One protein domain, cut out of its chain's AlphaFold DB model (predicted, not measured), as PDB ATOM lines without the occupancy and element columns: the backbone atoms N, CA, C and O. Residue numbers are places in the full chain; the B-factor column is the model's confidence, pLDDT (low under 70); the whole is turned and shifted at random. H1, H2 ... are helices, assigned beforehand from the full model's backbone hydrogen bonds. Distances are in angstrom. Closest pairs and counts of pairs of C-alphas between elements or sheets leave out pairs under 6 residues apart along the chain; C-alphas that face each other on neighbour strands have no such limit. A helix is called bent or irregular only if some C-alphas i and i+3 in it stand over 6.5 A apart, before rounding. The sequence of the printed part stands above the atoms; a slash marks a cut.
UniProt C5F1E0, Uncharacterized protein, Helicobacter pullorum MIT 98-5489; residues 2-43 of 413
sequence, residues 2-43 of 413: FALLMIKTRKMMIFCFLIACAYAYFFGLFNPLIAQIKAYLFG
ATOM      1  N   PHE A   2      -6.817   3.898  15.317       37.34
ATOM      2  CA  PHE A   2      -6.070   3.878  14.042       37.34
ATOM      3  C   PHE A   2      -6.801   4.503  12.834       37.34
ATOM      4  O   PHE A   2      -6.172   5.189  12.039       37.34
ATOM      5  N   ALA A   3      -8.128   4.366  12.726       45.75
ATOM      6  CA  ALA A   3      -8.898   4.980  11.633       45.75
ATOM      7  C   ALA A   3      -9.007   6.518  11.730       45.75
ATOM      8  O   ALA A   3      -9.128   7.194  10.715       45.75
ATOM      9  N   LEU A   4      -8.919   7.085  12.941       47.53
ATOM     10  CA  LEU A   4      -8.975   8.536  13.165       47.53
ATOM     11  C   LEU A   4      -7.693   9.242  12.696       47.53
ATOM     12  O   LEU A   4      -7.762  10.381  12.247       47.53
ATOM     13  N   LEU A   5      -6.547   8.555  12.735       50.78
ATOM     14  CA  LEU A   5      -5.251   9.080  12.282       50.78
ATOM     15  C   LEU A   5      -5.151   9.224  10.750       50.78
ATOM     16  O   LEU A   5      -4.304   9.966  10.266       50.78
ATOM     17  N   MET A   6      -6.027   8.554   9.991       50.06
ATOM     18  CA  MET A   6      -6.071   8.605   8.518       50.06
ATOM     19  C   MET A   6      -6.911   9.777   7.977       50.06
ATOM     20  O   MET A   6      -6.986   9.993   6.767       50.06
ATOM     21  N   ILE A   7      -7.565  10.545   8.856       54.19
ATOM     22  CA  ILE A   7      -8.497  11.612   8.487       54.19
ATOM     23  C   ILE A   7      -7.762  12.960   8.443       54.19
ATOM     24  O   ILE A   7      -7.345  13.495   9.466       54.19
ATOM     25  N   LYS A   8      -7.642  13.546   7.244       58.66
ATOM     26  CA  LYS A   8      -6.879  14.789   6.996       58.66
ATOM     27  C   LYS A   8      -7.438  16.050   7.672       58.66
ATOM     28  O   LYS A   8      -6.701  17.017   7.839       58.66
ATOM     29  N   THR A   9      -8.718  16.089   8.045       72.50
ATOM     30  CA  THR A   9      -9.381  17.303   8.555       72.50
ATOM     31  C   THR A   9      -9.819  17.167  10.014       72.50
ATOM     32  O   THR A   9     -10.593  16.284  10.379       72.50
ATOM     33  N   ARG A  10      -9.404  18.128  10.857       72.56
ATOM     34  CA  ARG A  10      -9.744  18.197  12.297       72.56
ATOM     35  C   ARG A  10     -11.249  18.101  12.575       72.56
ATOM     36  O   ARG A  10     -11.651  17.437  13.523       72.56
ATOM     37  N   LYS A  11     -12.083  18.716  11.728       75.50
ATOM     38  CA  LYS A  11     -13.553  18.655  11.831       75.50
ATOM     39  C   LYS A  11     -14.091  17.231  11.647       75.50
ATOM     40  O   LYS A  11     -14.980  16.813  12.376       75.50
ATOM     41  N   MET A  12     -13.514  16.481  10.715       74.50
ATOM     42  CA  MET A  12     -13.924  15.118  10.391       74.50
ATOM     43  C   MET A  12     -13.446  14.123  11.462       74.50
ATOM     44  O   MET A  12     -14.188  13.217  11.818       74.50
ATOM     45  N   MET A  13     -12.282  14.359  12.084       75.19
ATOM     46  CA  MET A  13     -11.860  13.604  13.276       75.19
ATOM     47  C   MET A  13     -12.813  13.798  14.462       75.19
ATOM     48  O   MET A  13     -13.216  12.823  15.089       75.19
ATOM     49  N   ILE A  14     -13.198  15.044  14.760       78.50
ATOM     50  CA  ILE A  14     -14.145  15.342  15.848       78.50
ATOM     51  C   ILE A  14     -15.501  14.690  15.560       78.50
ATOM     52  O   ILE A  14     -16.079  14.069  16.445       78.50
ATOM     53  N   PHE A  15     -15.978  14.768  14.317       82.88
ATOM     54  CA  PHE A  15     -17.225  14.128  13.904       82.88
ATOM     55  C   PHE A  15     -17.187  12.601  14.086       82.88
ATOM     56  O   PHE A  15     -18.082  12.036  14.710       82.88
ATOM     57  N   CYS A  16     -16.119  11.930  13.640       82.56
ATOM     58  CA  CYS A  16     -15.945  10.489  13.852       82.56
ATOM     59  C   CYS A  16     -15.817  10.114  15.337       82.56
ATOM     60  O   CYS A  16     -16.331   9.076  15.745       82.56
ATOM     61  N   PHE A  17     -15.164  10.947  16.154       83.44
ATOM     62  CA  PHE A  17     -15.093  10.746  17.603       83.44
ATOM     63  C   PHE A  17     -16.474  10.864  18.262       83.44
ATOM     64  O   PHE A  17     -16.842  10.003  19.053       83.44
ATOM     65  N   LEU A  18     -17.267  11.875  17.897       86.12
ATOM     66  CA  LEU A  18     -18.627  12.047  18.411       86.12
ATOM     67  C   LEU A  18     -19.539  10.882  18.013       86.12
ATOM     68  O   LEU A  18     -20.282  10.389  18.857       86.12
ATOM     69  N   ILE A  19     -19.437  10.389  16.774       87.69
ATOM     70  CA  ILE A  19     -20.148   9.177  16.340       87.69
ATOM     71  C   ILE A  19     -19.705   7.965  17.163       87.69
ATOM     72  O   ILE A  19     -20.554   7.196  17.603       87.69
ATOM     73  N   ALA A  20     -18.404   7.799  17.414       85.19
ATOM     74  CA  ALA A  20     -17.900   6.705  18.240       85.19
ATOM     75  C   ALA A  20     -18.403   6.794  19.691       85.19
ATOM     76  O   ALA A  20     -18.761   5.770  20.264       85.19
ATOM     77  N   CYS A  21     -18.491   7.994  20.272       84.88
ATOM     78  CA  CYS A  21     -19.073   8.209  21.598       84.88
ATOM     79  C   CYS A  21     -20.583   7.938  21.620       84.88
ATOM     80  O   CYS A  21     -21.068   7.295  22.546       84.88
ATOM     81  N   ALA A  22     -21.324   8.381  20.602       86.06
ATOM     82  CA  ALA A  22     -22.752   8.096  20.478       86.06
ATOM     83  C   ALA A  22     -22.994   6.587  20.336       86.06
ATOM     84  O   ALA A  22     -23.809   6.023  21.059       86.06
ATOM     85  N   TYR A  23     -22.223   5.915  19.479       86.94
ATOM     86  CA  TYR A  23     -22.229   4.460  19.353       86.94
ATOM     87  C   TYR A  23     -21.892   3.794  20.696       86.94
ATOM     88  O   TYR A  23     -22.626   2.934  21.166       86.94
ATOM     89  N   ALA A  24     -20.840   4.243  21.381       84.88
ATOM     90  CA  ALA A  24     -20.477   3.721  22.692       84.88
ATOM     91  C   ALA A  24     -21.597   3.884  23.734       84.88
ATOM     92  O   ALA A  24     -21.825   2.983  24.539       84.88
ATOM     93  N   TYR A  25     -22.337   4.988  23.697       84.38
ATOM     94  CA  TYR A  25     -23.496   5.197  24.557       84.38
ATOM     95  C   TYR A  25     -24.659   4.259  24.203       84.38
ATOM     96  O   TYR A  25     -25.135   3.534  25.073       84.38
ATOM     97  N   PHE A  26     -25.071   4.206  22.931       84.75
ATOM     98  CA  PHE A  26     -26.193   3.370  22.482       84.75
ATOM     99  C   PHE A  26     -25.953   1.872  22.693       84.75
ATOM    100  O   PHE A  26     -26.877   1.150  23.055       84.75
ATOM    101  N   PHE A  27     -24.716   1.406  22.512       83.88
ATOM    102  CA  PHE A  27     -24.341   0.003  22.708       83.88
ATOM    103  C   PHE A  27     -23.870  -0.305  24.140       83.88
ATOM    104  O   PHE A  27     -23.424  -1.415  24.421       83.88
ATOM    105  N   GLY A  28     -23.975   0.658  25.064       80.06
ATOM    106  CA  GLY A  28     -23.729   0.435  26.488       80.06
ATOM    107  C   GLY A  28     -22.260   0.242  26.878       80.06
ATOM    108  O   GLY A  28     -21.988  -0.248  27.972       80.06
ATOM    109  N   LEU A  29     -21.301   0.658  26.047       82.69
ATOM    110  CA  LEU A  29     -19.861   0.604  26.350       82.69
ATOM    111  C   LEU A  29     -19.483   1.430  27.592       82.69
ATOM    112  O   LEU A  29     -18.506   1.108  28.264       82.69
ATOM    113  N   PHE A  30     -20.260   2.462  27.932       81.75
ATOM    114  CA  PHE A  30     -20.064   3.235  29.164       81.75
ATOM    115  C   PHE A  30     -20.709   2.599  30.403       81.75
ATOM    116  O   PHE A  30     -20.382   3.004  31.517       81.75
ATOM    117  N   ASN A  31     -21.581   1.594  30.257       80.88
ATOM    118  CA  ASN A  31     -22.279   0.989  31.395       80.88
ATOM    119  C   ASN A  31     -21.315   0.396  32.437       80.88
ATOM    120  O   ASN A  31     -21.514   0.674  33.621       80.88
ATOM    121  N   PRO A  32     -20.248  -0.343  32.061       80.81
ATOM    122  CA  PRO A  32     -19.268  -0.826  33.030       80.81
ATOM    123  C   PRO A  32     -18.553   0.315  33.759       80.81
ATOM    124  O   PRO A  32     -18.375   0.244  34.970       80.81
ATOM    125  N   LEU A  33     -18.192   1.391  33.049       80.81
ATOM    126  CA  LEU A  33     -17.536   2.559  33.643       80.81
ATOM    127  C   LEU A  33     -18.446   3.230  34.680       80.81
ATOM    128  O   LEU A  33     -18.026   3.467  35.809       80.81
ATOM    129  N   ILE A  34     -19.704   3.491  34.316       81.19
ATOM    130  CA  ILE A  34     -20.691   4.108  35.211       81.19
ATOM    131  C   ILE A  34     -20.962   3.203  36.418       81.19
ATOM    132  O   ILE A  34     -21.078   3.698  37.537       81.19
ATOM    133  N   ALA A  35     -21.040   1.885  36.214       76.81
ATOM    134  CA  ALA A  35     -21.226   0.924  37.295       76.81
ATOM    135  C   ALA A  35     -20.059   0.955  38.295       76.81
ATOM    136  O   ALA A  35     -20.302   0.981  39.497       76.81
ATOM    137  N   GLN A  36     -18.812   1.022  37.814       81.81
ATOM    138  CA  GLN A  36     -17.635   1.147  38.679       81.81
ATOM    139  C   GLN A  36     -17.638   2.480  39.434       81.81
ATOM    140  O   GLN A  36     -17.488   2.490  40.648       81.81
ATOM    141  N   ILE A  37     -17.894   3.603  38.755       82.06
ATOM    142  CA  ILE A  37     -17.978   4.919  39.409       82.06
ATOM    143  C   ILE A  37     -19.025   4.900  40.530       82.06
ATOM    144  O   ILE A  37     -18.746   5.355  41.635       82.06
ATOM    145  N   LYS A  38     -20.206   4.322  40.274       78.75
ATOM    146  CA  LYS A  38     -21.254   4.197  41.292       78.75
ATOM    147  C   LYS A  38     -20.836   3.315  42.463       78.75
ATOM    148  O   LYS A  38     -21.084   3.692  43.601       78.75
ATOM    149  N   ALA A  39     -20.195   2.183  42.184       75.38
ATOM    150  CA  ALA A  39     -19.728   1.268  43.216       75.38
ATOM    151  C   ALA A  39     -18.663   1.899  44.125       75.38
ATOM    152  O   ALA A  39     -18.674   1.628  45.314       75.38
ATOM    153  N   TYR A  40     -17.770   2.742  43.596       78.19
ATOM    154  CA  TYR A  40     -16.703   3.365  44.393       78.19
ATOM    155  C   TYR A  40     -17.113   4.669  45.080       78.19
ATOM    156  O   TYR A  40     -16.664   4.920  46.190       78.19
ATOM    157  N   LEU A  41     -17.945   5.504  44.446       77.75
ATOM    158  CA  LEU A  41     -18.326   6.812  45.002       77.75
ATOM    159  C   LEU A  41     -19.602   6.782  45.847       77.75
ATOM    160  O   LEU A  41     -19.757   7.604  46.740       77.75
ATOM    161  N   PHE A  42     -20.530   5.871  45.549       72.50
ATOM    162  CA  PHE A  42     -21.839   5.781  46.214       72.50
ATOM    163  C   PHE A  42     -22.042   4.398  46.848       72.50
ATOM    164  O   PHE A  42     -23.163   3.913  46.981       72.50
ATOM    165  N   GLY A  43     -20.926   3.745  47.172       61.94
ATOM    166  CA  GLY A  43     -20.810   2.319  47.421       61.94
ATOM    167  C   GLY A  43     -21.232   1.820  48.787       61.94
ATOM    168  O   GLY A  43     -20.921   0.674  49.053       61.94
TER     169      GLY A  43
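Overview. This is residues 2 to 43 of the 413 residues of an uncharacterized protein of Helicobacter pullorum MIT 98-5489 (UniProt C5F1E0). Two helices follow each other end to end along a bent rod, with a corner at the tight link between them. At the far end of H1 the residues before it, 2 to 9, fold back beside its first turns, while H2 sticks out at the other end with nothing packed on it. The printed part has 42 residues with two named helices, H1 and then H2, and no named strand; the class is all helix. The whole is extended, with a radius of gyration of the C-alphas of 14.4 A, and its C-alphas span 45 by 17 by 16 A.

Arrangement. The first helix, H1, holds residues 10 to 26, and its N-to-C direction is (-0.56, -0.63, 0.53). The second, H2, holds residues 31 to 41, with the direction (0.17, 0.29, 0.94). The two are apart, but only just: their closest C-alphas are 8.1 A from each other. Residues 22 to 28, of which 22 to 26 belong to H1, stand free. Residues 31 to 43, of which 31 to 41 belong to H2, stand free too. In H1 and H2 every O i to N i+4 pair is within hydrogen-bond range.

Along the chain. H1 begins with C-alpha 10 of Arg 10 at (-9.744, 18.197, 12.297) and measures 24.4 A from first to last C-alpha. It ends with C-alpha 26 of Phe 26 at (-26.193, 3.370, 22.482). H2 measures 15.3 A and ends with C-alpha 41 of Leu 41 at (-18.326, 6.812, 45.002).

Size, cuts and confidence. The two C-alphas farthest apart are those of Lys 8 and Gly 43, 44.5 A. The printed part has no cut, and the link from H1 to H2, with 4 residues, is tight. The mean pLDDT of the printed part is 75.0; residues 2 to 8 and residue 43 are under 70.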